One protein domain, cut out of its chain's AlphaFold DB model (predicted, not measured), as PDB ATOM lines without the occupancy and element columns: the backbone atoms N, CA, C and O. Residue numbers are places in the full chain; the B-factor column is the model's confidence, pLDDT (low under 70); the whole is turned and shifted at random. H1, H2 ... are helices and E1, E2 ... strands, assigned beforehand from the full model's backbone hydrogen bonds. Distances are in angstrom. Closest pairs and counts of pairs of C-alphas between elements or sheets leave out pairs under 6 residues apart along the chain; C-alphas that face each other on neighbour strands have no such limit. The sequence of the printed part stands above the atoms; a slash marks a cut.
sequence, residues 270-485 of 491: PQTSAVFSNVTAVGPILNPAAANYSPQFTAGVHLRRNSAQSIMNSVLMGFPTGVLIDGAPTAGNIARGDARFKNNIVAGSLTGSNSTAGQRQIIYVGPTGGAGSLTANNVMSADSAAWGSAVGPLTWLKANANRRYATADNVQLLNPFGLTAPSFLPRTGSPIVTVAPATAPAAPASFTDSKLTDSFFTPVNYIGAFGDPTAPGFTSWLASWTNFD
ATOM      1  N   PRO A 270      -9.631   9.476  -6.406       97.06
ATOM      2  CA  PRO A 270     -10.164  10.463  -7.354       97.06
ATOM      3  C   PRO A 270     -10.791  11.685  -6.662       97.06
ATOM      4  O   PRO A 270     -11.329  11.580  -5.569       97.06
ATOM      5  N   GLN A 271     -10.707  12.856  -7.296       97.81
ATOM      6  CA  GLN A 271     -11.409  14.038  -6.797       97.81
ATOM      7  C   GLN A 271     -12.886  13.974  -7.213       97.81
ATOM      8  O   GLN A 271     -13.165  13.628  -8.370       97.81
ATOM      9  N   THR A 272     -13.821  14.352  -6.336       98.81
ATOM     10  CA  THR A 272     -15.238  14.485  -6.703       98.81
ATOM     11  C   THR A 272     -15.358  15.504  -7.824       98.81
ATOM     12  O   THR A 272     -15.019  16.677  -7.674       98.81
ATOM     13  N   SER A 273     -15.769  15.033  -8.994       98.62
ATOM     14  CA  SER A 273     -15.680  15.767 -10.260       98.62
ATOM     15  C   SER A 273     -16.870  15.498 -11.178       98.62
ATOM     16  O   SER A 273     -16.785  15.722 -12.391       98.62
ATOM     17  N   ALA A 274     -17.978  15.047 -10.579       98.69
ATOM     18  CA  ALA A 274     -19.226  14.711 -11.242       98.69
ATOM     19  C   ALA A 274     -19.685  15.791 -12.231       98.69
ATOM     20  O   ALA A 274     -19.479  16.990 -12.022       98.69
ATOM     21  N   VAL A 275     -20.328  15.375 -13.322       98.88
ATOM     22  CA  VAL A 275     -20.819  16.293 -14.358       98.88
ATOM     23  C   VAL A 275     -22.317  16.125 -14.554       98.88
ATOM     24  O   VAL A 275     -22.764  15.131 -15.121       98.88
ATOM     25  N   PHE A 276     -23.083  17.134 -14.150       98.94
ATOM     26  CA  PHE A 276     -24.525  17.220 -14.355       98.94
ATOM     27  C   PHE A 276     -24.850  18.149 -15.531       98.94
ATOM     28  O   PHE A 276     -24.323  19.262 -15.628       98.94
ATOM     29  N   SER A 277     -25.748  17.712 -16.416       98.81
ATOM     30  CA  SER A 277     -26.304  18.543 -17.492       98.81
ATOM     31  C   SER A 277     -27.818  18.398 -17.590       98.81
ATOM     32  O   SER A 277     -28.363  17.331 -17.316       98.81
ATOM     33  N   ASN A 278     -28.508  19.445 -18.051       98.75
ATOM     34  CA  ASN A 278     -29.955  19.399 -18.293       98.75
ATOM     35  C   ASN A 278     -30.769  19.092 -17.026       98.75
ATOM     36  O   ASN A 278     -31.670  18.253 -17.036       98.75
ATOM     37  N   VAL A 279     -30.448  19.784 -15.932       98.88
ATOM     38  CA  VAL A 279     -31.181  19.705 -14.663       98.88
ATOM     39  C   VAL A 279     -32.252  20.792 -14.619       98.88
ATOM     40  O   VAL A 279     -31.954  21.939 -14.928       98.88
ATOM     41  N   THR A 280     -33.479  20.473 -14.219       98.81
ATOM     42  CA  THR A 280     -34.493  21.457 -13.819       98.81
ATOM     43  C   THR A 280     -34.803  21.259 -12.343       98.81
ATOM     44  O   THR A 280     -35.476  20.300 -11.980       98.81
ATOM     45  N   ALA A 281     -34.316  22.166 -11.501       98.69
ATOM     46  CA  ALA A 281     -34.491  22.108 -10.058       98.69
ATOM     47  C   ALA A 281     -35.379  23.251  -9.560       98.69
ATOM     48  O   ALA A 281     -35.065  24.435  -9.751       98.69
ATOM     49  N   VAL A 282     -36.491  22.883  -8.927       98.31
ATOM     50  CA  VAL A 282     -37.514  23.794  -8.415       98.31
ATOM     51  C   VAL A 282     -37.504  23.756  -6.893       98.31
ATOM     52  O   VAL A 282     -37.863  22.760  -6.270       98.31
ATOM     53  N   GLY A 283     -37.072  24.866  -6.309       96.19
ATOM     54  CA  GLY A 283     -36.916  25.041  -4.877       96.19
ATOM     55  C   GLY A 283     -38.193  25.432  -4.141       96.19
ATOM     56  O   GLY A 283     -39.272  25.514  -4.727       96.19
ATOM     57  N   PRO A 284     -38.072  25.710  -2.837       93.25
ATOM     58  CA  PRO A 284     -39.211  25.953  -1.954       93.25
ATOM     59  C   PRO A 284     -39.869  27.335  -2.137       93.25
ATOM     60  O   PRO A 284     -40.952  27.587  -1.616       93.25
ATOM     61  N   ILE A 285     -39.223  28.266  -2.847       91.56
ATOM     62  CA  ILE A 285     -39.678  29.655  -2.967       91.56
ATOM     63  C   ILE A 285     -40.430  29.856  -4.278       91.56
ATOM     64  O   ILE A 285     -39.831  30.083  -5.331       91.56
ATOM     65  N   LEU A 286     -41.758  29.881  -4.182       85.38
ATOM     66  CA  LEU A 286     -42.635  30.294  -5.278       85.38
ATOM     67  C   LEU A 286     -42.491  31.795  -5.582       85.38
ATOM     68  O   LEU A 286     -42.274  32.192  -6.725       85.38
ATOM     69  N   ASN A 287     -42.590  32.635  -4.547       82.31
ATOM     70  CA  ASN A 287     -42.492  34.087  -4.665       82.31
ATOM     71  C   ASN A 287     -41.407  34.633  -3.719       82.31
ATOM     72  O   ASN A 287     -41.615  34.638  -2.503       82.31
ATOM     73  N   PRO A 288     -40.279  35.155  -4.237       76.75
ATOM     74  CA  PRO A 288     -39.201  35.678  -3.398       76.75
ATOM     75  C   PRO A 288     -39.583  36.927  -2.588       76.75
ATOM     76  O   PRO A 288     -38.880  37.259  -1.640       76.75
ATOM     77  N   ALA A 289     -40.684  37.611  -2.922       75.12
ATOM     78  CA  ALA A 289     -41.202  38.749  -2.157       75.12
ATOM     79  C   ALA A 289     -42.167  38.348  -1.018       75.12
ATOM     80  O   ALA A 289     -42.519  39.188  -0.195       75.12
ATOM     81  N   ALA A 290     -42.613  37.087  -0.977       67.25
ATOM     82  CA  ALA A 290     -43.558  36.555   0.007       67.25
ATOM     83  C   ALA A 290     -43.257  35.070   0.267       67.25
ATOM     84  O   ALA A 290     -44.060  34.185  -0.031       67.25
ATOM     85  N   ALA A 291     -42.044  34.795   0.746       65.56
ATOM     86  CA  ALA A 291     -41.541  33.437   0.860       65.56
ATOM     87  C   ALA A 291     -42.149  32.735   2.092       65.56
ATOM     88  O   ALA A 291     -41.798  33.051   3.225       65.56
ATOM     89  N   ASN A 292     -43.065  31.790   1.862       83.19
ATOM     90  CA  ASN A 292     -43.573  30.872   2.883       83.19
ATOM     91  C   ASN A 292     -42.865  29.520   2.723       83.19
ATOM     92  O   ASN A 292     -43.291  28.698   1.913       83.19
ATOM     93  N   TYR A 293     -41.744  29.348   3.423       89.69
ATOM     94  CA  TYR A 293     -40.900  28.161   3.336       89.69
ATOM     95  C   TYR A 293     -40.196  27.871   4.669       89.69
ATOM     96  O   TYR A 293     -40.073  28.762   5.513       89.69
ATOM     97  N   SER A 294     -39.719  26.638   4.854       89.62
ATOM     98  CA  SER A 294     -38.903  26.251   6.006       89.62
ATOM     99  C   SER A 294     -37.577  27.023   6.009       89.62
ATOM    100  O   SER A 294     -36.856  26.986   5.010       89.62
ATOM    101  N   PRO A 295     -37.193  27.680   7.119       86.50
ATOM    102  CA  PRO A 295     -35.939  28.428   7.196       86.50
ATOM    103  C   PRO A 295     -34.693  27.545   7.070       86.50
ATOM    104  O   PRO A 295     -33.611  28.087   6.856       86.50
ATOM    105  N   GLN A 296     -34.844  26.220   7.172       88.75
ATOM    106  CA  GLN A 296     -33.742  25.282   7.004       88.75
ATOM    107  C   GLN A 296     -33.330  25.096   5.542       88.75
ATOM    108  O   GLN A 296     -32.230  24.649   5.267       88.75
ATOM    109  N   PHE A 297     -34.130  25.535   4.570       91.25
ATOM    110  CA  PHE A 297     -33.612  25.638   3.211       91.25
ATOM    111  C   PHE A 297     -32.536  26.715   3.112       91.25
ATOM    112  O   PHE A 297     -32.719  27.853   3.554       91.25
ATOM    113  N   THR A 298     -31.433  26.382   2.446       88.19
ATOM    114  CA  THR A 298     -30.212  27.192   2.533       88.19
ATOM    115  C   THR A 298     -29.694  27.651   1.164       88.19
ATOM    116  O   THR A 298     -29.513  28.857   0.937       88.19
ATOM    117  N   ALA A 299     -29.544  26.740   0.199       91.44
ATOM    118  CA  ALA A 299     -29.108  27.058  -1.162       91.44
ATOM    119  C   ALA A 299     -29.687  26.081  -2.199       91.44
ATOM    120  O   ALA A 299     -30.257  25.064  -1.838       91.44
ATOM    121  N   GLY A 300     -29.564  26.389  -3.490       95.81
ATOM    122  CA  GLY A 300     -29.816  25.423  -4.561       95.81
ATOM    123  C   GLY A 300     -28.614  24.502  -4.761       95.81
ATOM    124  O   GLY A 300     -28.767  23.291  -4.801       95.81
ATOM    125  N   VAL A 301     -27.415  25.078  -4.845       97.38
ATOM    126  CA  VAL A 301     -26.145  24.345  -4.976       97.38
ATOM    127  C   VAL A 301     -25.209  24.749  -3.851       97.38
ATOM    128  O   VAL A 301     -25.023  25.946  -3.641       97.38
ATOM    129  N   HIS A 302     -24.562  23.786  -3.203       94.94
ATOM    130  CA  HIS A 302     -23.455  23.992  -2.275       94.94
ATOM    131  C   HIS A 302     -22.270  23.131  -2.709       94.94
ATOM    132  O   HIS A 302     -22.297  21.915  -2.596       94.94
ATOM    133  N   LEU A 303     -21.227  23.771  -3.240       95.12
ATOM    134  CA  LEU A 303     -19.960  23.105  -3.542       95.12
ATOM    135  C   LEU A 303     -18.983  23.424  -2.422       95.12
ATOM    136  O   LEU A 303     -18.715  24.604  -2.167       95.12
ATOM    137  N   ARG A 304     -18.444  22.399  -1.770       93.56
ATOM    138  CA  ARG A 304     -17.568  22.577  -0.614       93.56
ATOM    139  C   ARG A 304     -16.484  21.493  -0.579       93.56
ATOM    140  O   ARG A 304     -16.333  20.714  -1.516       93.56
ATOM    141  N   ARG A 305     -15.627  21.555   0.449       93.00
ATOM    142  CA  ARG A 305     -14.571  20.564   0.747       93.00
ATOM    143  C   ARG A 305     -13.817  20.067  -0.494       93.00
ATOM    144  O   ARG A 305     -13.696  18.872  -0.720       93.00
ATOM    145  N   ASN A 306     -13.287  20.993  -1.295       94.75
ATOM    146  CA  ASN A 306     -12.484  20.689  -2.485       94.75
ATOM    147  C   ASN A 306     -13.228  19.933  -3.608       94.75
ATOM    148  O   ASN A 306     -12.581  19.310  -4.450       94.75
ATOM    149  N   SER A 307     -14.560  20.010  -3.671       97.44
ATOM    150  CA  SER A 307     -15.331  19.480  -4.800       97.44
ATOM    151  C   SER A 307     -14.991  20.201  -6.110       97.44
ATOM    152  O   SER A 307     -14.806  21.424  -6.159       97.44
ATOM    153  N   ALA A 308     -14.907  19.434  -7.196       97.94
ATOM    154  CA  ALA A 308     -14.743  19.900  -8.568       97.94
ATOM    155  C   ALA A 308     -15.968  19.568  -9.449       97.94
ATOM    156  O   ALA A 308     -15.840  19.466 -10.678       97.94
ATOM    157  N   GLN A 309     -17.148  19.393  -8.838       98.69
ATOM    158  CA  GLN A 309     -18.394  19.120  -9.555       98.69
ATOM    159  C   GLN A 309     -18.724  20.214 -10.577       98.69
ATOM    160  O   GLN A 309     -18.460  21.410 -10.408       98.69
ATOM    161  N   SER A 310     -19.323  19.773 -11.676       98.75
ATOM    162  CA  SER A 310     -19.761  20.596 -12.786       98.75
ATOM    163  C   SER A 310     -21.271  20.500 -12.983       98.75
ATOM    164  O   SER A 310     -21.808  19.402 -13.080       98.75
ATOM    165  N   ILE A 311     -21.941  21.641 -13.138       98.81
ATOM    166  CA  ILE A 311     -23.369  21.746 -13.469       98.81
ATOM    167  C   ILE A 311     -23.512  22.665 -14.684       98.81
ATOM    168  O   ILE A 311     -23.110  23.832 -14.644       98.81
ATOM    169  N   MET A 312     -24.057  22.157 -15.787       98.50
ATOM    170  CA  MET A 312     -24.160  22.905 -17.044       98.50
ATOM    171  C   MET A 312     -25.531  22.759 -17.703       98.50
ATOM    172  O   MET A 312     -26.255  21.805 -17.433       98.50
ATOM    173  N   ASN A 313     -25.907  23.703 -18.571       98.12
ATOM    174  CA  ASN A 313     -27.176  23.671 -19.313       98.12
ATOM    175  C   ASN A 313     -28.389  23.374 -18.411       98.12
ATOM    176  O   ASN A 313     -29.239  22.564 -18.770       98.12
ATOM    177  N   SER A 314     -28.450  23.971 -17.220       98.62
ATOM    178  CA  SER A 314     -29.420  23.626 -16.171       98.62
ATOM    179  C   SER A 314     -30.201  24.832 -15.644       98.62
ATOM    180  O   SER A 314     -29.777  25.975 -15.775       98.62
ATOM    181  N   VAL A 315     -31.356  24.589 -15.036       98.44
ATOM    182  CA  VAL A 315     -32.239  25.571 -14.404       98.44
ATOM    183  C   VAL A 315     -32.258  25.326 -12.901       98.44
ATOM    184  O   VAL A 315     -32.586  24.233 -12.452       98.44
ATOM    185  N   LEU A 316     -31.954  26.367 -12.133       97.75
ATOM    186  CA  LEU A 316     -32.036  26.414 -10.676       97.75
ATOM    187  C   LEU A 316     -32.946  27.581 -10.300       97.75
ATOM    188  O   LEU A 316     -32.614  28.741 -10.562       97.75
ATOM    189  N   MET A 317     -34.109  27.300  -9.718       96.31
ATOM    190  CA  MET A 317     -35.088  28.342  -9.414       96.31
ATOM    191  C   MET A 317     -35.713  28.195  -8.033       96.31
ATOM    192  O   MET A 317     -35.991  27.088  -7.599       96.31
ATOM    193  N   GLY A 318     -35.972  29.318  -7.363       94.94
ATOM    194  CA  GLY A 318     -36.756  29.340  -6.124       94.94
ATOM    195  C   GLY A 318     -36.000  28.890  -4.871       94.94
ATOM    196  O   GLY A 318     -36.599  28.268  -4.003       94.94
ATOM    197  N   PHE A 319     -34.706  29.207  -4.749       93.31
ATOM    198  CA  PHE A 319     -33.895  28.880  -3.564       93.31
ATOM    199  C   PHE A 319     -33.456  30.120  -2.786       93.31
ATOM    200  O   PHE A 319     -33.153  31.139  -3.410       93.31
ATOM    201  N   PRO A 320     -33.326  30.052  -1.447       89.69
ATOM    202  CA  PRO A 320     -32.844  31.168  -0.633       89.69
ATOM    203  C   PRO A 320     -31.536  31.775  -1.155       89.69
ATOM    204  O   PRO A 320     -31.457  33.001  -1.300       89.69
ATOM    205  N   THR A 321     -30.577  30.913  -1.497       88.94
ATOM    206  CA  THR A 321     -29.347  31.220  -2.236       88.94
ATOM    207  C   THR A 321     -29.298  30.352  -3.494       88.94
ATOM    208  O   THR A 321     -29.637  29.180  -3.435       88.94
ATOM    209  N   GLY A 322     -28.893  30.889  -4.644       91.44
ATOM    210  CA  GLY A 322     -28.752  30.098  -5.873       91.44
ATOM    211  C   GLY A 322     -27.590  29.108  -5.782       91.44
ATOM    212  O   GLY A 322     -27.803  27.901  -5.729       91.44
ATOM    213  N   VAL A 323     -26.365  29.638  -5.734       91.69
ATOM    214  CA  VAL A 323     -25.118  28.863  -5.664       91.69
ATOM    215  C   VAL A 323     -24.284  29.318  -4.469       91.69
ATOM    216  O   VAL A 323     -24.062  30.513  -4.285       91.69
ATOM    217  N   LEU A 324     -23.793  28.372  -3.683       88.75
ATOM    218  CA  LEU A 324     -22.899  28.571  -2.555       88.75
ATOM    219  C   LEU A 324     -21.579  27.852  -2.849       88.75
ATOM    220  O   LEU A 324     -21.555  26.643  -3.049       88.75
ATOM    221  N   ILE A 325     -20.489  28.611  -2.918       87.69
ATOM    222  CA  ILE A 325     -19.129  28.081  -3.051       87.69
ATOM    223  C   ILE A 325     -18.444  28.237  -1.705       87.69
ATOM    224  O   ILE A 325     -18.394  29.346  -1.175       87.69
ATOM    225  N   ASP A 326     -17.901  27.157  -1.168       86.38
ATOM    226  CA  ASP A 326     -17.364  27.131   0.184       86.38
ATOM    227  C   ASP A 326     -15.938  26.569   0.210       86.38
ATOM    228  O   ASP A 326     -15.647  25.481  -0.303       86.38
ATOM    229  N   GLY A 327     -15.033  27.361   0.784       82.38
ATOM    230  CA  GLY A 327     -13.626  27.030   0.950       82.38
ATOM    231  C   GLY A 327     -12.742  27.382  -0.251       82.38
ATOM    232  O   GLY A 327     -13.118  27.289  -1.425       82.38
ATOM    233  N   ALA A 328     -11.498  27.759   0.058       82.56
ATOM    234  CA  ALA A 328     -10.497  28.127  -0.943       82.56
ATOM    235  C   ALA A 328     -10.152  27.002  -1.942       82.56
ATOM    236  O   ALA A 328      -9.995  27.321  -3.123       82.56
ATOM    237  N   PRO A 329     -10.055  25.713  -1.549       88.81
ATOM    238  CA  PRO A 329      -9.785  24.637  -2.507       88.81
ATOM    239  C   PRO A 329     -10.862  24.525  -3.596       88.81
ATOM    240  O   PRO A 329     -10.538  24.513  -4.783       88.81
ATOM    241  N   THR A 330     -12.140  24.580  -3.205       90.56
ATOM    242  CA  THR A 330     -13.296  24.556  -4.116       90.56
ATOM    243  C   THR A 330     -13.278  25.748  -5.078       90.56
ATOM    244  O   THR A 330     -13.421  25.589  -6.292       90.56
ATOM    245  N   ALA A 331     -13.023  26.958  -4.567       85.06
ATOM    246  CA  ALA A 331     -12.849  28.140  -5.412       85.06
ATOM    247  C   ALA A 331     -11.641  28.006  -6.361       85.06
ATOM    248  O   ALA A 331     -11.690  28.448  -7.512       85.06
ATOM    249  N   GLY A 332     -10.569  27.343  -5.919       86.19
ATOM    250  CA  GLY A 332      -9.414  26.997  -6.745       86.19
ATOM    251  C   GLY A 332      -9.771  26.073  -7.914       86.19
ATOM    252  O   GLY A 332      -9.325  26.325  -9.035       86.19
ATOM    253  N   ASN A 333     -10.616  25.060  -7.687       92.38
ATOM    254  CA  ASN A 333     -11.133  24.182  -8.746       92.38
ATOM    255  C   ASN A 333     -11.907  24.985  -9.800       92.38
ATOM    256  O   ASN A 333     -11.787  24.731 -10.995       92.38
ATOM    257  N   ILE A 334     -12.670  25.998  -9.392       87.88
ATOM    258  CA  ILE A 334     -13.359  26.897 -10.325       87.88
ATOM    259  C   ILE A 334     -12.355  27.732 -11.132       87.88
ATOM    260  O   ILE A 334     -12.465  27.808 -12.357       87.88
ATOM    261  N   ALA A 335     -11.368  28.336 -10.464       83.56
ATOM    262  CA  ALA A 335     -10.385  29.221 -11.092       83.56
ATOM    263  C   ALA A 335      -9.511  28.506 -12.134       83.56
ATOM    264  O   ALA A 335      -9.198  29.083 -13.173       83.56
ATOM    265  N   ARG A 336      -9.146  27.242 -11.884       89.00
ATOM    266  CA  ARG A 336      -8.390  26.414 -12.839       89.00
ATOM    267  C   ARG A 336      -9.239  25.883 -13.988       89.00
ATOM    268  O   ARG A 336      -8.701  25.392 -14.974       89.00
ATOM    269  N   GLY A 337     -10.560  25.979 -13.874       89.19
ATOM    270  CA  GLY A 337     -11.441  25.282 -14.785       89.19
ATOM    271  C   GLY A 337     -11.385  23.769 -14.563       89.19
ATOM    272  O   GLY A 337     -11.466  23.011 -15.527       89.19
ATOM    273  N   ASP A 338     -11.404  23.315 -13.319       94.25
ATOM    274  CA  ASP A 338     -11.742  21.935 -12.965       94.25
ATOM    275  C   ASP A 338     -13.256  21.827 -12.723       94.25
ATOM    276  O   ASP A 338     -13.915  21.010 -13.351       94.25
ATOM    277  N   ALA A 339     -13.858  22.738 -11.954       94.75
ATOM    278  CA  ALA A 339     -15.314  22.840 -11.781       94.75
ATOM    279  C   ALA A 339     -15.979  23.688 -12.887       94.75
ATOM    280  O   ALA A 339     -15.364  24.601 -13.453       94.75
ATOM    281  N   ARG A 340     -17.247  23.415 -13.229       93.94
ATOM    282  CA  ARG A 340     -18.029  24.216 -14.199       93.94
ATOM    283  C   ARG A 340     -19.378  24.618 -13.627       93.94
ATOM    284  O   ARG A 340     -20.133  23.776 -13.169       93.94
ATOM    285  N   PHE A 341     -19.738  25.882 -13.798       95.19
ATOM    286  CA  PHE A 341     -21.124  26.326 -13.705       95.19
ATOM    287  C   PHE A 341     -21.415  27.205 -14.921       95.19
ATOM    288  O   PHE A 341     -21.075  28.391 -14.922       95.19
ATOM    289  N   LYS A 342     -21.917  26.604 -16.008       93.50
ATOM    290  CA  LYS A 342     -22.000  27.256 -17.328       93.50
ATOM    291  C   LYS A 342     -23.341  27.042 -18.019       93.50
ATOM    292  O   LYS A 342     -23.895  25.950 -17.968       93.50
ATOM    293  N   ASN A 343     -23.799  28.053 -18.759       94.25
ATOM    294  CA  ASN A 343     -25.060  28.022 -19.515       94.25
ATOM    295  C   ASN A 343     -26.279  27.651 -18.653       94.25
ATOM    296  O   ASN A 343     -27.205  26.998 -19.129       94.25
ATOM    297  N   ASN A 344     -26.277  28.039 -17.380       96.94
ATOM    298  CA  ASN A 344     -27.376  27.772 -16.464       96.94
ATOM    299  C   ASN A 344     -28.329  28.966 -16.365       96.94
ATOM    300  O   ASN A 344     -27.961  30.106 -16.644       96.94
ATOM    301  N   ILE A 345     -29.548  28.719 -15.904       95.25
ATOM    302  CA  ILE A 345     -30.499  29.732 -15.455       95.25
ATOM    303  C   ILE A 345     -30.550  29.686 -13.926       95.25
ATOM    304  O   ILE A 345     -30.829  28.634 -13.362       95.25
ATOM    305  N   VAL A 346     -30.326  30.824 -13.259       93.75
ATOM    306  CA  VAL A 346     -30.523  30.987 -11.808       93.75
ATOM    307  C   VAL A 346     -31.611  32.028 -11.556       93.75
ATOM    308  O   VAL A 346     -31.448  33.203 -11.903       93.75
ATOM    309  N   ALA A 347     -32.731  31.622 -10.960       92.75
ATOM    310  CA  ALA A 347     -33.926  32.459 -10.866       92.75
ATOM    311  C   ALA A 347     -34.556  32.488  -9.468       92.75
ATOM    312  O   ALA A 347     -34.588  31.490  -8.756       92.75
ATOM    313  N   GLY A 348     -35.123  33.634  -9.087       91.00
ATOM    314  CA  GLY A 348     -36.004  33.715  -7.915       91.00
ATOM    315  C   GLY A 348     -35.317  33.525  -6.560       91.00
ATOM    316  O   GLY A 348     -35.986  33.147  -5.605       91.00
ATOM    317  N   SER A 349     -34.009  33.781  -6.457       89.25
ATOM    318  CA  SER A 349     -33.332  33.779  -5.157       89.25
ATOM    319  C   SER A 349     -33.737  34.975  -4.297       89.25
ATOM    320  O   SER A 349     -34.089  36.037  -4.818       89.25
ATOM    321  N   LEU A 350     -33.663  34.834  -2.973       86.25
ATOM    322  CA  LEU A 350     -34.008  35.930  -2.065       86.25
ATOM    323  C   LEU A 350     -33.054  37.118  -2.221       86.25
ATOM    324  O   LEU A 350     -31.879  36.967  -2.565       86.25
ATOM    325  N   THR A 351     -33.558  38.310  -1.932       79.62
ATOM    326  CA  THR A 351     -32.744  39.515  -1.739       79.62
ATOM    327  C   THR A 351     -32.102  39.477  -0.353       79.62
ATOM    328  O   THR A 351     -32.747  39.059   0.604       79.62
ATOM    329  N   GLY A 352     -30.852  39.918  -0.212       65.38
ATOM    330  CA  GLY A 352     -30.178  39.974   1.093       65.38
ATOM    331  C   GLY A 352     -29.558  41.339   1.381       65.38
ATOM    332  O   GLY A 352     -29.153  42.034   0.455       65.38
ATOM    333  N   SER A 353     -29.406  41.691   2.662       46.47
ATOM    334  CA  SER A 353     -28.682  42.891   3.132       46.47
ATOM    335  C   SER A 353     -27.192  42.877   2.765       46.47
ATOM    336  O   SER A 353     -26.569  43.922   2.624       46.47
ATOM    337  N   ASN A 354     -26.637  41.680   2.548       47.44
ATOM    338  CA  ASN A 354     -25.275  41.461   2.053       47.44
ATOM    339  C   ASN A 354     -25.200  41.533   0.523       47.44
ATOM    340  O   ASN A 354     -24.203  41.104  -0.047       47.44
ATOM    341  N   SER A 355     -26.273  42.010  -0.123       46.22
ATOM    342  CA  SER A 355     -26.306  42.415  -1.517       46.22
ATOM    343  C   SER A 355     -26.362  43.934  -1.608       46.22
ATOM    344  O   SER A 355     -27.334  44.553  -1.188       46.22
ATOM    345  N   THR A 356     -25.331  44.572  -2.157       44.47
ATOM    346  CA  THR A 356     -25.326  46.038  -2.288       44.47
ATOM    347  C   THR A 356     -26.391  46.536  -3.281       44.47
ATOM    348  O   THR A 356     -26.652  47.732  -3.308       44.47
ATOM    349  N   ALA A 357     -27.016  45.633  -4.064       50.31
ATOM    350  CA  ALA A 357     -28.273  45.820  -4.810       50.31
ATOM    351  C   ALA A 357     -28.669  44.543  -5.610       50.31
ATOM    352  O   ALA A 357     -28.677  44.575  -6.844       50.31
ATOM    353  N   GLY A 358     -28.952  43.384  -4.987       66.62
ATOM    354  CA  GLY A 358     -29.278  42.190  -5.793       66.62
ATOM    355  C   GLY A 358     -29.822  40.942  -5.088       66.62
ATOM    356  O   GLY A 358     -29.982  40.861  -3.881       66.62
ATOM    357  N   GLN A 359     -30.139  39.915  -5.870       76.38
ATOM    358  CA  GLN A 359     -30.506  38.607  -5.322       76.38
ATOM    359  C   GLN A 359     -29.269  37.805  -4.921       76.38
ATOM    360  O   GLN A 359     -28.217  37.926  -5.554       76.38
ATOM    361  N   ARG A 360     -29.423  36.906  -3.943       81.75
ATOM    362  CA  ARG A 360     -28.426  35.916  -3.496       81.75
ATOM    363  C   ARG A 360     -28.219  34.795  -4.525       81.75
ATOM    364  O   ARG A 360     -28.381  33.623  -4.224       81.75
ATOM    365  N   GLN A 361     -27.915  35.136  -5.773       80.38
ATOM    366  CA  GLN A 361     -27.772  34.154  -6.859       80.38
ATOM    367  C   GLN A 361     -26.454  33.376  -6.792       80.38
ATOM    368  O   GLN A 361     -26.413  32.231  -7.228       80.38
ATOM    369  N   ILE A 362     -25.404  33.977  -6.232       84.44
ATOM    370  CA  ILE A 362     -24.153  33.298  -5.899       84.44
ATOM    371  C   ILE A 362     -23.546  33.911  -4.635       84.44
ATOM    372  O   ILE A 362     -23.578  35.131  -4.473       84.44
ATOM    373  N   ILE A 363     -23.010  33.070  -3.754       80.25
ATOM    374  CA  ILE A 363     -22.270  33.447  -2.547       80.25
ATOM    375  C   ILE A 363     -20.983  32.621  -2.492       80.25
ATOM    376  O   ILE A 363     -20.988  31.435  -2.813       80.25
ATOM    377  N   TYR A 364     -19.889  33.257  -2.077       79.44
ATOM    378  CA  TYR A 364     -18.648  32.580  -1.710       79.44
ATOM    379  C   TYR A 364     -18.414  32.726  -0.205       79.44
ATOM    380  O   TYR A 364     -18.467  33.842   0.312       79.44
ATOM    381  N   VAL A 365     -18.150  31.615   0.478       74.19
ATOM    382  CA  VAL A 365     -17.747  31.570   1.886       74.19
ATOM    383  C   VAL A 365     -16.227  31.399   1.912       74.19
ATOM    384  O   VAL A 365     -15.701  30.465   1.316       74.19
ATOM    385  N   GLY A 366     -15.534  32.374   2.518       64.19
ATOM    386  CA  GLY A 366     -14.089  32.617   2.404       64.19
ATOM    387  C   GLY A 366     -13.137  31.454   2.755       64.19
ATOM    388  O   GLY A 366     -13.563  30.356   3.094       64.19
ATOM    389  N   PRO A 367     -11.808  31.689   2.740       59.19
ATOM    390  CA  PRO A 367     -10.790  30.635   2.868       59.19
ATOM    391  C   PRO A 367     -10.813  29.877   4.205       59.19
ATOM    392  O   PRO A 367     -10.272  28.780   4.283       59.19
ATOM    393  N   THR A 368     -11.421  30.462   5.241       53.19
ATOM    394  CA  THR A 368     -11.626  29.881   6.578       53.19
ATOM    395  C   THR A 368     -13.100  29.589   6.878       53.19
ATOM    396  O   THR A 368     -13.463  29.389   8.036       53.19
ATOM    397  N   GLY A 369     -13.964  29.605   5.856       50.59
ATOM    398  CA  GLY A 369     -15.331  29.109   5.965       50.59
ATOM    399  C   GLY A 369     -15.319  27.677   6.489       50.59
ATOM    400  O   GLY A 369     -14.624  26.820   5.949       50.59
ATOM    401  N   GLY A 370     -16.008  27.445   7.604       45.78
ATOM    402  CA  GLY A 370     -16.268  26.100   8.102       45.78
ATOM    403  C   GLY A 370     -17.514  25.538   7.429       45.78
ATOM    404  O   GLY A 370     -18.443  26.302   7.161       45.78
ATOM    405  N   ALA A 371     -17.529  24.217   7.228       43.00
ATOM    406  CA  ALA A 371     -18.621  23.409   6.674       43.00
ATOM    407  C   ALA A 371     -19.909  23.452   7.535       43.00
ATOM    408  O   ALA A 371     -20.354  22.442   8.060       43.00
ATOM    409  N   GLY A 372     -20.468  24.642   7.747       42.75
ATOM    410  CA  GLY A 372     -21.577  24.889   8.671       42.75
ATOM    411  C   GLY A 372     -21.806  26.360   9.041       42.75
ATOM    412  O   GLY A 372     -22.786  26.670   9.715       42.75
ATOM    413  N   SER A 373     -20.965  27.310   8.603       44.28
ATOM    414  CA  SER A 373     -21.283  28.733   8.794       44.28
ATOM    415  C   SER A 373     -22.259  29.216   7.720       44.28
ATOM    416  O   SER A 373     -21.874  29.870   6.754       44.28
ATOM    417  N   LEU A 374     -23.552  28.954   7.936       45.69
ATOM    418  CA  LEU A 374     -24.653  29.612   7.216       45.69
ATOM    419  C   LEU A 374     -24.670  31.137   7.454       45.69
ATOM    420  O   LEU A 374     -25.282  31.899   6.703       45.69
ATOM    421  N   THR A 375     -23.954  31.613   8.477       41.00
ATOM    422  CA  THR A 375     -23.554  33.013   8.612       41.00
ATOM    423  C   THR A 375     -22.473  33.337   7.588       41.00
ATOM    424  O   THR A 375     -21.307  32.979   7.750       41.00
ATOM    425  N   ALA A 376     -22.869  34.044   6.531       44.06
ATOM    426  CA  ALA A 376     -21.962  34.642   5.563       44.06
ATOM    427  C   ALA A 376     -20.962  35.569   6.277       44.06
ATOM    428  O   ALA A 376     -21.258  36.737   6.535       44.06
ATOM    429  N   ASN A 377     -19.772  35.056   6.594       35.97
ATOM    430  CA  ASN A 377     -18.650  35.896   6.981       35.97
ATOM    431  C   ASN A 377     -18.204  36.669   5.736       35.97
ATOM    432  O   ASN A 377     -17.551  36.125   4.851       35.97
ATOM    433  N   ASN A 378     -18.576  37.948   5.720       39.44
ATOM    434  CA  ASN A 378     -18.195  38.989   4.769       39.44
ATOM    435  C   ASN A 378     -18.801  38.882   3.356       39.44
ATOM    436  O   ASN A 378     -18.392  38.099   2.510       39.44
ATOM    437  N   VAL A 379     -19.782  39.763   3.129       41.78
ATOM    438  CA  VAL A 379     -20.114  40.491   1.889       41.78
ATOM    439  C   VAL A 379     -19.392  40.010   0.621       41.78
ATOM    440  O   VAL A 379     -18.239  40.363   0.392       41.78
ATOM    441  N   MET A 380     -20.112  39.319  -0.267       48.84
ATOM    442  CA  MET A 380     -19.651  39.042  -1.638       48.84
ATOM    443  C   MET A 380     -20.723  39.397  -2.673       48.84
ATOM    444  O   MET A 380     -21.042  38.634  -3.580       48.84
ATOM    445  N   SER A 381     -21.302  40.589  -2.530       42.44
ATOM    446  CA  SER A 381     -22.170  41.204  -3.540       42.44
ATOM    447  C   SER A 381     -21.489  42.181  -4.476       42.44
ATOM    448  O   SER A 381     -22.142  42.783  -5.328       42.44
ATOM    449  N   ALA A 382     -20.187  42.338  -4.303       46.50
ATOM    450  CA  ALA A 382     -19.298  43.026  -5.209       46.50
ATOM    451  C   ALA A 382     -18.125  42.086  -5.491       46.50
ATOM    452  O   ALA A 382     -17.832  41.208  -4.679       46.50
ATOM    453  N   ASP A 383     -17.472  42.263  -6.638       47.31
ATOM    454  CA  ASP A 383     -16.237  41.562  -6.975       47.31
ATOM    455  C   ASP A 383     -15.112  42.032  -6.028       47.31
ATOM    456  O   ASP A 383     -14.266  42.837  -6.403       47.31
ATOM    457  N   SER A 384     -15.124  41.603  -4.764       45.41
ATOM    458  CA  SER A 384     -14.016  41.806  -3.834       45.41
ATOM    459  C   SER A 384     -13.109  40.573  -3.868       45.41
ATOM    460  O   SER A 384     -13.555  39.426  -3.897       45.41
ATOM    461  N   ALA A 385     -11.807  40.839  -3.973       45.16
ATOM    462  CA  ALA A 385     -10.758  39.922  -4.414       45.16
ATOM    463  C   ALA A 385     -10.416  38.796  -3.415       45.16
ATOM    464  O   ALA A 385      -9.303  38.728  -2.900       45.16
ATOM    465  N   ALA A 386     -11.359  37.896  -3.138       49.53
ATOM    466  CA  ALA A 386     -11.078  36.636  -2.441       49.53
ATOM    467  C   ALA A 386     -10.825  35.458  -3.404       49.53
ATOM    468  O   ALA A 386     -10.490  34.355  -2.979       49.53
ATOM    469  N   TRP A 387     -11.005  35.703  -4.701       53.12
ATOM    470  CA  TRP A 387     -10.591  34.848  -5.805       53.12
ATOM    471  C   TRP A 387      -9.214  35.374  -6.241       53.12
ATOM    472  O   TRP A 387      -8.921  36.539  -5.992       53.12
ATOM    473  N   GLY A 388      -8.338  34.562  -6.836       52.03
ATOM    474  CA  GLY A 388      -7.062  35.049  -7.388       52.03
ATOM    475  C   GLY A 388      -7.262  36.078  -8.517       52.03
ATOM    476  O   GLY A 388      -8.128  36.938  -8.466       52.03
ATOM    477  N   SER A 389      -6.525  35.993  -9.620       47.44
ATOM    478  CA  SER A 389      -6.706  36.889 -10.784       47.44
ATOM    479  C   SER A 389      -8.097  36.844 -11.467       47.44
ATOM    480  O   SER A 389      -8.289  37.484 -12.502       47.44
ATOM    481  N   ALA A 390      -9.076  36.115 -10.918       52.84
ATOM    482  CA  ALA A 390     -10.456  36.068 -11.382       52.84
ATOM    483  C   ALA A 390     -11.287  37.212 -10.774       52.84
ATOM    484  O   ALA A 390     -11.371  37.371  -9.559       52.84
ATOM    485  N   VAL A 391     -11.941  37.990 -11.639       59.72
ATOM    486  CA  VAL A 391     -12.974  38.966 -11.257       59.72
ATOM    487  C   VAL A 391     -14.089  38.197 -10.525       59.72
ATOM    488  O   VAL A 391     -14.489  37.152 -11.028       59.72
ATOM    489  N   GLY A 392     -14.515  38.647  -9.338       69.00
ATOM    490  CA  GLY A 392     -15.220  37.864  -8.300       69.00
ATOM    491  C   GLY A 392     -16.479  37.046  -8.681       69.00
ATOM    492  O   GLY A 392     -16.853  36.932  -9.849       69.00
ATOM    493  N   PRO A 393     -17.181  36.444  -7.692       73.75
ATOM    494  CA  PRO A 393     -18.228  35.438  -7.937       73.75
ATOM    495  C   PRO A 393     -19.304  35.873  -8.937       73.75
ATOM    496  O   PRO A 393     -19.781  35.080  -9.752       73.75
ATOM    497  N   LEU A 394     -19.685  37.154  -8.896       73.88
ATOM    498  CA  LEU A 394     -20.725  37.693  -9.757       73.88
ATOM    499  C   LEU A 394     -20.260  37.827 -11.206       73.88
ATOM    500  O   LEU A 394     -21.028  37.520 -12.124       73.88
ATOM    501  N   THR A 395     -19.028  38.292 -11.414       75.12
ATOM    502  CA  THR A 395     -18.444  38.357 -12.750       75.12
ATOM    503  C   THR A 395     -18.177  36.966 -13.304       75.12
ATOM    504  O   THR A 395     -18.527  36.718 -14.457       75.12
ATOM    505  N   TRP A 396     -17.692  36.024 -12.492       81.00
ATOM    506  CA  TRP A 396     -17.572  34.626 -12.907       81.00
ATOM    507  C   TRP A 396     -18.914  34.037 -13.355       81.00
ATOM    508  O   TRP A 396     -19.003  33.466 -14.444       81.00
ATOM    509  N   LEU A 397     -19.982  34.227 -12.572       80.50
ATOM    510  CA  LEU A 397     -21.313  33.734 -12.928       80.50
ATOM    511  C   LEU A 397     -21.750  34.278 -14.302       80.50
ATOM    512  O   LEU A 397     -22.243  33.514 -15.131       80.50
ATOM    513  N   LYS A 398     -21.518  35.568 -14.585       78.62
ATOM    514  CA  LYS A 398     -21.858  36.201 -15.875       78.62
ATOM    515  C   LYS A 398     -20.964  35.745 -17.035       78.62
ATOM    516  O   LYS A 398     -21.472  35.490 -18.122       78.62
ATOM    517  N   ALA A 399     -19.655  35.626 -16.814       81.88
ATOM    518  CA  ALA A 399     -18.674  35.259 -17.843       81.88
ATOM    519  C   ALA A 399     -18.903  33.849 -18.416       81.88
ATOM    520  O   ALA A 399     -18.487  33.548 -19.530       81.88
ATOM    521  N   ASN A 400     -19.611  32.998 -17.675       86.12
ATOM    522  CA  ASN A 400     -19.914  31.616 -18.033       86.12
ATOM    523  C   ASN A 400     -21.284  31.434 -18.717       86.12
ATOM    524  O   ASN A 400     -21.865  30.347 -18.674       86.12
ATOM    525  N   ALA A 401     -21.812  32.502 -19.330       89.00
ATOM    526  CA  ALA A 401     -23.088  32.521 -20.052       89.00
ATOM    527  C   ALA A 401     -24.308  32.089 -19.211       89.00
ATOM    528  O   ALA A 401     -25.351  31.712 -19.754       89.00
ATOM    529  N   ASN A 402     -24.211  32.179 -17.879       89.94
ATOM    530  CA  ASN A 402     -25.354  31.943 -17.009       89.94
ATOM    531  C   ASN A 402     -26.333  33.120 -17.082       89.94
ATOM    532  O   ASN A 402     -25.947  34.293 -17.054       89.94
ATOM    533  N   ARG A 403     -27.620  32.797 -17.132       89.88
ATOM    534  CA  ARG A 403     -28.737  33.739 -17.154       89.88
ATOM    535  C   ARG A 403     -29.329  33.849 -15.761       89.88
ATOM    536  O   ARG A 403     -29.355  32.892 -14.990       89.88
ATOM    537  N   ARG A 404     -29.793  35.045 -15.430       88.38
ATOM    538  CA  ARG A 404     -30.203  35.407 -14.078       88.38
ATOM    539  C   ARG A 404     -31.541  36.110 -14.125       88.38
ATOM    540  O   ARG A 404     -31.693  37.057 -14.892       88.38
ATOM    541  N   TYR A 405     -32.468  35.685 -13.275       88.00
ATOM    542  CA  TYR A 405     -33.796  36.286 -13.215       88.00
ATOM    543  C   TYR A 405     -34.234  36.615 -11.796       88.00
ATOM    544  O   TYR A 405     -34.057  35.819 -10.872       88.00
ATOM    545  N   ALA A 406     -34.882  37.775 -11.671       85.38
ATOM    546  CA  ALA A 406     -35.479  38.272 -10.436       85.38
ATOM    547  C   ALA A 406     -36.524  37.311  -9.860       85.38
ATOM    548  O   ALA A 406     -36.616  37.132  -8.652       85.38
ATOM    549  N   THR A 407     -37.303  36.654 -10.711       88.88
ATOM    550  CA  THR A 407     -38.372  35.765 -10.257       88.88
ATOM    551  C   THR A 407     -38.279  34.421 -10.950       88.88
ATOM    552  O   THR A 407     -37.790  34.319 -12.076       88.88
ATOM    553  N   ALA A 408     -38.765  33.391 -10.262       91.94
ATOM    554  CA  ALA A 408     -38.960  32.063 -10.819       91.94
ATOM    555  C   ALA A 408     -39.880  32.094 -12.060       91.94
ATOM    556  O   ALA A 408     -39.614  31.406 -13.044       91.94
ATOM    557  N   ASP A 409     -40.890  32.970 -12.077       91.56
ATOM    558  CA  ASP A 409     -41.835  33.120 -13.193       91.56
ATOM    559  C   ASP A 409     -41.176  33.529 -14.514       91.56
ATOM    560  O   ASP A 409     -41.667  33.183 -15.588       91.56
ATOM    561  N   ASN A 410     -40.031  34.220 -14.473       91.75
ATOM    562  CA  ASN A 410     -39.298  34.585 -15.687       91.75
ATOM    563  C   ASN A 410     -38.679  33.378 -16.411       91.75
ATOM    564  O   ASN A 410     -38.314  33.504 -17.577       91.75
ATOM    565  N   VAL A 411     -38.584  32.219 -15.753       94.06
ATOM    566  CA  VAL A 411     -38.225  30.952 -16.408       94.06
ATOM    567  C   VAL A 411     -39.377  30.449 -17.289       94.06
ATOM    568  O   VAL A 411     -39.142  29.749 -18.271       94.06
ATOM    569  N   GLN A 412     -40.615  30.863 -16.996       94.50
ATOM    570  CA  GLN A 412     -41.817  30.579 -17.783       94.50
ATOM    571  C   GLN A 412     -42.094  29.079 -17.959       94.50
ATOM    572  O   GLN A 412     -42.299  28.608 -19.073       94.50
ATOM    573  N   LEU A 413     -42.120  28.322 -16.862       94.81
ATOM    574  CA  LEU A 413     -42.598  26.933 -16.854       94.81
ATOM    575  C   LEU A 413     -44.119  26.878 -16.633       94.81
ATOM    576  O   LEU A 413     -44.704  27.812 -16.083       94.81
ATOM    577  N   LEU A 414     -44.790  25.812 -17.074       93.19
ATOM    578  CA  LEU A 414     -46.252  25.686 -16.968       93.19
ATOM    579  C   LEU A 414     -46.758  25.652 -15.514       93.19
ATOM    580  O   LEU A 414     -47.475  26.574 -15.127       93.19
ATOM    581  N   ASN A 415     -46.368  24.646 -14.723       93.50
ATOM    582  CA  ASN A 415     -46.765  24.469 -13.318       93.50
ATOM    583  C   ASN A 415     -45.604  23.891 -12.479       93.50
ATOM    584  O   ASN A 415     -45.701  22.765 -11.986       93.50
ATOM    585  N   PRO A 416     -44.471  24.601 -12.352       94.75
ATOM    586  CA  PRO A 416     -43.250  24.008 -11.806       94.75
ATOM    587  C   PRO A 416     -43.325  23.699 -10.305       94.75
ATOM    588  O   PRO A 416     -42.649  22.784  -9.864       94.75
ATOM    589  N   PHE A 417     -44.147  24.419  -9.533       94.88
ATOM    590  CA  PHE A 417     -44.236  24.286  -8.069       94.88
ATOM    591  C   PHE A 417     -45.390  23.382  -7.588       94.88
ATOM    592  O   PHE A 417     -45.618  23.258  -6.386       94.88
ATOM    593  N   GLY A 418     -46.168  22.779  -8.495       94.44
ATOM    594  CA  GLY A 418     -47.291  21.918  -8.115       94.44
ATOM    595  C   GLY A 418     -46.816  20.574  -7.561       94.44
ATOM    596  O   GLY A 418     -46.358  19.744  -8.330       94.44
ATOM    597  N   LEU A 419     -46.981  20.320  -6.260       92.50
ATOM    598  CA  LEU A 419     -46.412  19.127  -5.605       92.50
ATOM    599  C   LEU A 419     -47.033  17.789  -6.033       92.50
ATOM    600  O   LEU A 419     -46.365  16.770  -5.980       92.50
ATOM    601  N   THR A 420     -48.297  17.764  -6.451       91.50
ATOM    602  CA  THR A 420     -48.990  16.513  -6.829       91.50
ATOM    603  C   THR A 420     -49.243  16.387  -8.328       91.50
ATOM    604  O   THR A 420     -49.575  15.312  -8.822       91.50
ATOM    605  N   ALA A 421     -49.087  17.486  -9.065       90.62
ATOM    606  CA  ALA A 421     -49.323  17.555 -10.502       90.62
ATOM    607  C   ALA A 421     -48.404  18.593 -11.177       90.62
ATOM    608  O   ALA A 421     -48.903  19.555 -11.780       90.62
ATOM    609  N   PRO A 422     -47.070  18.460 -11.052       94.75
ATOM    610  CA  PRO A 422     -46.157  19.440 -11.613       94.75
ATOM    611  C   PRO A 422     -46.130  19.381 -13.139       94.75
ATOM    612  O   PRO A 422     -46.371  18.351 -13.768       94.75
ATOM    613  N   SER A 423     -45.766  20.506 -13.747       93.81
ATOM    614  CA  SER A 423     -45.338  20.556 -15.140       93.81
ATOM    615  C   SER A 423     -44.130  21.471 -15.274       93.81
ATOM    616  O   SER A 423     -44.219  22.689 -15.100       93.81
ATOM    617  N   PHE A 424     -43.003  20.858 -15.623       95.69
ATOM    618  CA  PHE A 424     -41.718  21.519 -15.844       95.69
ATOM    619  C   PHE A 424     -41.494  21.889 -17.313       95.69
ATOM    620  O   PHE A 424     -40.370  22.205 -17.701       95.69
ATOM    621  N   LEU A 425     -42.536  21.809 -18.146       95.06
ATOM    622  CA  LEU A 425     -42.406  22.131 -19.560       95.06
ATOM    623  C   LEU A 425     -42.348  23.648 -19.753       95.06
ATOM    624  O   LEU A 425     -43.110  24.379 -19.101       95.06
ATOM    625  N   PRO A 426     -41.461  24.132 -20.635       94.00
ATOM    626  CA  PRO A 426     -41.370  25.545 -20.946       94.00
ATOM    627  C   PRO A 426     -42.616  26.021 -21.699       94.00
ATOM    628  O   PRO A 426     -43.135  25.347 -22.586       94.00
ATOM    629  N   ARG A 427     -43.080  27.225 -21.361       90.62
ATOM    630  CA  ARG A 427     -44.067  27.979 -22.141       90.62
ATOM    631  C   ARG A 427     -43.402  28.561 -23.391       90.62
ATOM    632  O   ARG A 427     -42.184  28.749 -23.437       90.62
ATOM    633  N   THR A 428     -44.214  28.927 -24.379       85.38
ATOM    634  CA  THR A 428     -43.760  29.709 -25.536       85.38
ATOM    635  C   THR A 428     -43.054  30.987 -25.072       85.38
ATOM    636  O   THR A 428     -43.615  31.750 -24.289       85.38
ATOM    637  N   GLY A 429     -41.831  31.218 -25.558       85.19
ATOM    638  CA  GLY A 429     -41.001  32.363 -25.161       85.19
ATOM    639  C   GLY A 429     -40.117  32.127 -23.933       85.19
ATOM    640  O   GLY A 429     -39.353  33.019 -23.564       85.19
ATOM    641  N   SER A 430     -40.165  30.935 -23.328       92.88
ATOM    642  CA  SER A 430     -39.301  30.607 -22.198       92.88
ATOM    643  C   SER A 430     -37.820  30.730 -22.581       92.88
ATOM    644  O   SER A 430     -37.421  30.259 -23.656       92.88
ATOM    645  N   PRO A 431     -36.963  31.280 -21.698       92.12
ATOM    646  CA  PRO A 431     -35.518  31.328 -21.915       92.12
ATOM    647  C   PRO A 431     -34.847  29.946 -21.940       92.12
ATOM    648  O   PRO A 431     -33.652  29.861 -22.213       92.12
ATOM    649  N   ILE A 432     -35.580  28.867 -21.652       92.50
ATOM    650  CA  ILE A 432     -35.108  27.486 -21.805       92.50
ATOM    651  C   ILE A 432     -34.957  27.106 -23.283       92.50
ATOM    652  O   ILE A 432     -33.994  26.426 -23.635       92.50
ATOM    653  N   VAL A 433     -35.872  27.577 -24.139       89.56
ATOM    654  CA  VAL A 433     -35.936  27.243 -25.578       89.56
ATOM    655  C   VAL A 433     -35.702  28.448 -26.492       89.56
ATOM    656  O   VAL A 433     -35.576  28.290 -27.702       89.56
ATOM    657  N   THR A 434     -35.607  29.656 -25.931       81.69
ATOM    658  CA  THR A 434     -35.400  30.899 -26.687       81.69
ATOM    659  C   THR A 434     -34.255  31.746 -26.128       81.69
ATOM    660  O   THR A 434     -33.906  31.667 -24.949       81.69
ATOM    661  N   VAL A 435     -33.678  32.590 -26.984       67.19
ATOM    662  CA  VAL A 435     -32.702  33.635 -26.631       67.19
ATOM    663  C   VAL A 435     -33.069  34.935 -27.360       67.19
ATOM    664  O   VAL A 435     -33.428  34.902 -28.537       67.19
ATOM    665  N   ALA A 436     -33.008  36.089 -26.684       59.31
ATOM    666  CA  ALA A 436     -33.390  37.390 -27.254       59.31
ATOM    667  C   ALA A 436     -32.183  38.351 -27.439       59.31
ATOM    668  O   ALA A 436     -31.380  38.434 -26.507       59.31
ATOM    669  N   PRO A 437     -32.082  39.136 -28.546       53.16
ATOM    670  CA  PRO A 437     -32.803  39.016 -29.816       53.16
ATOM    671  C   PRO A 437     -31.921  38.518 -30.987       53.16
ATOM    672  O   PRO A 437     -30.974  39.173 -31.410       53.16
ATOM    673  N   ALA A 438     -32.316  37.368 -31.542       47.97
ATOM    674  CA  ALA A 438     -32.600  37.087 -32.960       47.97
ATOM    675  C   ALA A 438     -31.600  37.384 -34.108       47.97
ATOM    676  O   ALA A 438     -31.935  37.049 -35.242       47.97
ATOM    677  N   THR A 439     -30.402  37.944 -33.907       42.00
ATOM    678  CA  THR A 439     -29.446  38.138 -35.032       42.00
ATOM    679  C   THR A 439     -28.503  36.957 -35.273       42.00
ATOM    680  O   THR A 439     -27.817  36.919 -36.292       42.00
ATOM    681  N   ALA A 440     -28.516  35.953 -34.395       37.12
ATOM    682  CA  ALA A 440     -27.913  34.644 -34.626       37.12
ATOM    683  C   ALA A 440     -28.698  33.577 -33.842       37.12
ATOM    684  O   ALA A 440     -29.121  33.855 -32.715       37.12
ATOM    685  N   PRO A 441     -28.900  32.359 -34.379       41.56
ATOM    686  CA  PRO A 441     -29.488  31.269 -33.614       41.56
ATOM    687  C   PRO A 441     -28.460  30.782 -32.586       41.56
ATOM    688  O   PRO A 441     -27.709  29.847 -32.841       41.56
ATOM    689  N   ALA A 442     -28.381  31.418 -31.416       54.78
ATOM    690  CA  ALA A 442     -27.711  30.786 -30.288       54.78
ATOM    691  C   ALA A 442     -28.686  29.750 -29.715       54.78
ATOM    692  O   ALA A 442     -29.704  30.107 -29.127       54.78
ATOM    693  N   ALA A 443     -28.409  28.461 -29.929       71.88
ATOM    694  CA  ALA A 443     -29.105  27.412 -29.197       71.88
ATOM    695  C   ALA A 443     -28.989  27.721 -27.688       71.88
ATOM    696  O   ALA A 443     -27.882  28.004 -27.221       71.88
ATOM    697  N   PRO A 444     -30.100  27.741 -26.928       82.75
ATOM    698  CA  PRO A 444     -30.070  28.052 -25.507       82.75
ATOM    699  C   PRO A 444     -29.033  27.263 -24.704       82.75
ATOM    700  O   PRO A 444     -28.396  27.864 -23.843       82.75
ATOM    701  N   ALA A 445     -28.856  25.970 -24.990       92.00
ATOM    702  CA  ALA A 445     -27.818  25.125 -24.403       92.00
ATOM    703  C   ALA A 445     -26.588  24.989 -25.313       92.00
ATOM    704  O   ALA A 445     -26.688  25.077 -26.537       92.00
ATOM    705  N   SER A 446     -25.429  24.713 -24.708       93.31
ATOM    706  CA  SER A 446     -24.183  24.433 -25.424       93.31
ATOM    707  C   SER A 446     -23.475  23.198 -24.871       93.31
ATOM    708  O   SER A 446     -23.296  23.045 -23.663       93.31
ATOM    709  N   PHE A 447     -23.029  22.339 -25.787       96.06
ATOM    710  CA  PHE A 447     -22.284  21.104 -25.518       96.06
ATOM    711  C   PHE A 447     -20.824  21.198 -25.991       96.06
ATOM    712  O   PHE A 447     -20.158  20.186 -26.176       96.06
ATOM    713  N   THR A 448     -20.309  22.415 -26.207       95.00
ATOM    714  CA  THR A 448     -18.931  22.627 -26.682       95.00
ATOM    715  C   THR A 448     -17.881  22.574 -25.570       95.00
ATOM    716  O   THR A 448     -16.691  22.557 -25.869       95.00
ATOM    717  N   ASP A 449     -18.284  22.620 -24.294       96.56
ATOM    718  CA  ASP A 449     -17.346  22.460 -23.177       96.56
ATOM    719  C   ASP A 449     -16.789  21.031 -23.178       96.56
ATOM    720  O   ASP A 449     -17.541  20.075 -23.358       96.56
ATOM    721  N   SER A 450     -15.483  20.873 -22.955       97.25
ATOM    722  CA  SER A 450     -14.807  19.571 -23.015       97.25
ATOM    723  C   SER A 450     -15.353  18.546 -22.019       97.25
ATOM    724  O   SER A 450     -15.212  17.347 -22.238       97.25
ATOM    725  N   LYS A 451     -16.018  18.985 -20.941       97.75
ATOM    726  CA  LYS A 451     -16.700  18.079 -20.005       97.75
ATOM    727  C   LYS A 451     -18.035  17.525 -20.531       97.75
ATOM    728  O   LYS A 451     -18.580  16.624 -19.905       97.75
ATOM    729  N   LEU A 452     -18.553  18.030 -21.655       98.19
ATOM    730  CA  LEU A 452     -19.808  17.596 -22.286       98.19
ATOM    731  C   LEU A 452     -19.618  16.895 -23.641       98.19
ATOM    732  O   LEU A 452     -20.606  16.490 -24.247       98.19
ATOM    733  N   THR A 453     -18.380  16.732 -24.123       96.62
ATOM    734  CA  THR A 453     -18.098  16.120 -25.439       96.62
ATOM    735  C   THR A 453     -18.118  14.592 -25.432       96.62
ATOM    736  O   THR A 453     -17.987  13.967 -26.481       96.62
ATOM    737  N   ASP A 454     -18.225  13.979 -24.257       97.06
ATOM    738  CA  ASP A 454     -18.338  12.533 -24.116       97.06
ATOM    739  C   ASP A 454     -19.669  12.016 -24.685       97.06
ATOM    740  O   ASP A 454     -20.713  12.641 -24.499       97.06
ATOM    741  N   SER A 455     -19.641  10.849 -25.338       97.06
ATOM    742  CA  SER A 455     -20.811  10.262 -26.008       97.06
ATOM    743  C   SER A 455     -21.951   9.884 -25.063       97.06
ATOM    744  O   SER A 455     -23.068   9.653 -25.528       97.06
ATOM    745  N   PHE A 456     -21.705   9.843 -23.748       98.31
ATOM    746  CA  PHE A 456     -22.764   9.723 -22.758       98.31
ATOM    747  C   PHE A 456     -23.787  10.860 -22.875       98.31
ATOM    748  O   PHE A 456     -24.989  10.613 -22.773       98.31
ATOM    749  N   PHE A 457     -23.349  12.102 -23.094       98.62
ATOM    750  CA  PHE A 457     -24.262  13.236 -23.177       98.62
ATOM    751  C   PHE A 457     -24.980  13.255 -24.524       98.62
ATOM    752  O   PHE A 457     -24.372  13.147 -25.583       98.62
ATOM    753  N   THR A 458     -26.298  13.434 -24.484       97.69
ATOM    754  CA  THR A 458     -27.124  13.677 -25.667       97.69
ATOM    755  C   THR A 458     -27.212  15.186 -25.879       97.69
ATOM    756  O   THR A 458     -27.830  15.857 -25.048       97.69
ATOM    757  N   PRO A 459     -26.619  15.748 -26.947       96.50
ATOM    758  CA  PRO A 459     -26.732  17.172 -27.215       96.50
ATOM    759  C   PRO A 459     -28.184  17.552 -27.501       96.50
ATOM    760  O   PRO A 459     -28.851  16.937 -28.333       96.50
ATOM    761  N   VAL A 460     -28.662  18.586 -26.819       94.62
ATOM    762  CA  VAL A 460     -29.989  19.175 -27.019       94.62
ATOM    763  C   VAL A 460     -29.866  20.686 -27.170       94.62
ATOM    764  O   VAL A 460     -28.872  21.287 -26.770       94.62
ATOM    765  N   ASN A 461     -30.880  21.322 -27.742       92.12
ATOM    766  CA  ASN A 461     -30.891  22.768 -27.965       92.12
ATOM    767  C   ASN A 461     -31.555  23.563 -26.825       92.12
ATOM    768  O   ASN A 461     -31.761  24.761 -26.981       92.12
ATOM    769  N   TYR A 462     -31.874  22.940 -25.689       93.88
ATOM    770  CA  TYR A 462     -32.567  23.567 -24.561       93.88
ATOM    771  C   TYR A 462     -31.808  23.407 -23.237       93.88
ATOM    772  O   TYR A 462     -31.080  22.432 -23.039       93.88
ATOM    773  N   ILE A 463     -31.985  24.369 -22.326       95.19
ATOM    774  CA  ILE A 463     -31.457  24.334 -20.948       95.19
ATOM    775  C   ILE A 463     -32.457  23.614 -20.032       95.19
ATOM    776  O   ILE A 463     -33.659  23.804 -20.141       95.19
ATOM    777  N   GLY A 464     -31.980  22.835 -19.071       97.56
ATOM    778  CA  GLY A 464     -32.826  22.077 -18.158       97.56
ATOM    779  C   GLY A 464     -33.340  20.784 -18.779       97.56
ATOM    780  O   GLY A 464     -32.845  20.338 -19.815       97.56
ATOM    781  N   ALA A 465     -34.302  20.161 -18.106       97.25
ATOM    782  CA  ALA A 465     -34.737  18.795 -18.375       97.25
ATOM    783  C   ALA A 465     -35.663  18.626 -19.591       97.25
ATOM    784  O   ALA A 465     -35.816  17.500 -20.065       97.25
ATOM    785  N   PHE A 466     -36.283  19.706 -20.087       95.75
ATOM    786  CA  PHE A 466     -37.292  19.644 -21.151       95.75
ATOM    787  C   PHE A 466     -37.129  20.759 -22.182       95.75
ATOM    788  O   PHE A 466     -36.884  21.914 -21.837       95.75
ATOM    789  N   GLY A 467     -37.322  20.391 -23.449       92.56
ATOM    790  CA  GLY A 467     -37.384  21.310 -24.583       92.56
ATOM    791  C   GLY A 467     -38.796  21.801 -24.885       92.56
ATOM    792  O   GLY A 467     -39.709  21.661 -24.073       92.56
ATOM    793  N   ASP A 468     -38.965  22.385 -26.072       90.75
ATOM    794  CA  ASP A 468     -40.232  22.963 -26.524       90.75
ATOM    795  C   ASP A 468     -41.303  21.865 -26.654       90.75
ATOM    796  O   ASP A 468     -41.132  20.954 -27.471       90.75
ATOM    797  N   PRO A 469     -42.411  21.933 -25.891       89.56
ATOM    798  CA  PRO A 469     -43.454  20.915 -25.935       89.56
ATOM    799  C   PRO A 469     -44.232  20.887 -27.256       89.56
ATOM    800  O   PRO A 469     -44.970  19.939 -27.510       89.56
ATOM    801  N   THR A 470     -44.095  21.921 -28.088       87.44
ATOM    802  CA  THR A 470     -44.712  22.002 -29.418       87.44
ATOM    803  C   THR A 470     -43.805  21.462 -30.527       87.44
ATOM    804  O   THR A 470     -44.246  21.338 -31.671       87.44
ATOM    805  N   ALA A 471     -42.552  21.111 -30.208       87.12
ATOM    806  CA  ALA A 471     -41.625  20.556 -31.183       87.12
ATOM    807  C   ALA A 471     -42.129  19.200 -31.720       87.12
ATOM    808  O   ALA A 471     -42.596  18.358 -30.943       87.12
ATOM    809  N   PRO A 472     -42.006  18.936 -33.035       85.62
ATOM    810  CA  PRO A 472     -42.366  17.642 -33.606       85.62
ATOM    811  C   PRO A 472     -41.640  16.488 -32.905       85.62
ATOM    812  O   PRO A 472     -40.419  16.513 -32.759       85.62
ATOM    813  N   GLY A 473     -42.393  15.470 -32.485       83.00
ATOM    814  CA  GLY A 473     -41.840  14.298 -31.798       83.00
ATOM    815  C   GLY A 473     -41.498  14.516 -30.321       83.00
ATOM    816  O   GLY A 473     -40.919  13.622 -29.712       83.00
ATOM    817  N   PHE A 474     -41.856  15.663 -29.729       86.81
ATOM    818  CA  PHE A 474     -41.703  15.868 -28.292       86.81
ATOM    819  C   PHE A 474     -42.503  14.826 -27.495       86.81
ATOM    820  O   PHE A 474     -43.716  14.678 -27.654       86.81
ATOM    821  N   THR A 475     -41.819  14.154 -26.573       84.50
ATOM    822  CA  THR A 475     -42.420  13.312 -25.539       84.50
ATOM    823  C   THR A 475     -41.776  13.649 -24.205       84.50
ATOM    824  O   THR A 475     -40.549  13.653 -24.093       84.50
ATOM    825  N   SER A 476     -42.585  13.908 -23.176       90.62
ATOM    826  CA  SER A 476     -42.056  14.076 -21.821       90.62
ATOM    827  C   SER A 476     -41.539  12.735 -21.309       90.62
ATOM    828  O   SER A 476     -42.315  11.791 -21.174       90.62
ATOM    829  N   TRP A 477     -40.252  12.660 -20.972       94.44
ATOM    830  CA  TRP A 477     -39.654  11.456 -20.391       94.44
ATOM    831  C   TRP A 477     -40.168  11.156 -18.974       94.44
ATOM    832  O   TRP A 477     -39.936  10.065 -18.476       94.44
ATOM    833  N   LEU A 478     -40.908  12.071 -18.330       93.69
ATOM    834  CA  LEU A 478     -41.612  11.805 -17.062       93.69
ATOM    835  C   LEU A 478     -42.915  11.025 -17.257       93.69
ATOM    836  O   LEU A 478     -43.455  10.469 -16.295       93.69
ATOM    837  N   ALA A 479     -43.472  11.065 -18.469       86.44
ATOM    838  CA  ALA A 479     -44.824  10.601 -18.714       86.44
ATOM    839  C   ALA A 479     -44.947   9.102 -18.450       86.44
ATOM    840  O   ALA A 479     -44.071   8.306 -18.784       86.44
ATOM    841  N   SER A 480     -46.095   8.730 -17.892       85.19
ATOM    842  CA  SER A 480     -46.530   7.344 -17.785       85.19
ATOM    843  C   SER A 480     -45.736   6.459 -16.836       85.19
ATOM    844  O   SER A 480     -46.038   5.286 -16.864       85.19
ATOM    845  N   TRP A 481     -44.791   6.936 -16.017       93.12
ATOM    846  CA  TRP A 481     -44.103   6.086 -15.017       93.12
ATOM    847  C   TRP A 481     -43.878   6.761 -13.668       93.12
ATOM    848  O   TRP A 481     -43.910   6.093 -12.633       93.12
ATOM    849  N   THR A 482     -43.703   8.082 -13.667       95.25
ATOM    850  CA  THR A 482     -43.526   8.864 -12.442       95.25
ATOM    851  C   THR A 482     -44.807   8.936 -11.604       95.25
ATOM    852  O   THR A 482     -45.922   8.738 -12.098       95.25
ATOM    853  N   ASN A 483     -44.643   9.195 -10.307       95.06
ATOM    854  CA  ASN A 483     -45.727   9.411  -9.357       95.06
ATOM    855  C   ASN A 483     -45.438  10.606  -8.444       95.06
ATOM    856  O   ASN A 483     -44.526  10.559  -7.623       95.06
ATOM    857  N   PHE A 484     -46.229  11.669  -8.563       95.62
ATOM    858  CA  PHE A 484     -46.106  12.862  -7.718       95.62
ATOM    859  C   PHE A 484     -47.097  12.867  -6.539       95.62
ATOM    860  O   PHE A 484     -47.048  13.759  -5.700       95.62
ATOM    861  N   ASP A 485     -47.948  11.843  -6.402       94.88
ATOM    862  CA  ASP A 485     -48.819  11.667  -5.232       94.88
ATOM    863  C   ASP A 485     -48.758  10.233  -4.649       94.88
ATOM    864  O   ASP A 485     -49.774   9.533  -4.523       94.88
TER     865      ASP A 485
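This is residues 270 to 485 of the 491 residues of an uncharacterized protein of Hymenobacter glacialis (UniProt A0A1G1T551). With little regular structure, 61 of 216 printed residues in named elements, the chain winds in stacked turns: curled parallel sheet E6 E3 E1 E4 E7 E9 and parallel wall E2 E5 E8. Antiparallel hairpin E10 E11 lies beyond. Order: E1 to E5, H1, E6 to E8, H2, E9, H3, E10, E11; class mixed; compact, radius of gyration of the C-alphas 17.3 A, spans 51 by 40 by 38 A.

E1, 275 to 282, 19.2 A, starts at (-20.819, 16.293, -14.358), bending 75 degrees at 278. Sheetmates: E3, 310 to 312; E4, 315 to 317; E6, 340 to 342; E7, 345 to 347; E9, 403 to 405. Others: E2, 301 to 303; E5, 323 to 326; E8, 362 to 365; H1, 328 to 336, 12.2 A; H2, 393 to 399; H3, 408 to 411; E10, 413 to 415; E11, 423 to 426, ending at (-41.370, 25.545, -20.946).

Within hydrogen-bond range are N 276 and O 310 (E1, E3), 2.8 A, and N 303 and O 324 (E2, E5), 2.9 A. H2 is on E2 E5 E8, closest C-alphas Ile 362 and Pro 393, 6.6 A. H1 only grazes it, with 328 to 334. H3's height over the larger sheet is 6.1 A. In H1 and H2 every O i to N i+4 pair is within range; H3 is too short.

Farthest C-alphas, Thr 368 and Pro 472: 52.1 A. No cut. Long links: E1 to E2, E7 to E8, E8 to H2. Residues 436 to 441 stand free. pLDDT is under 70 in 44 residues, among them 366 to 392.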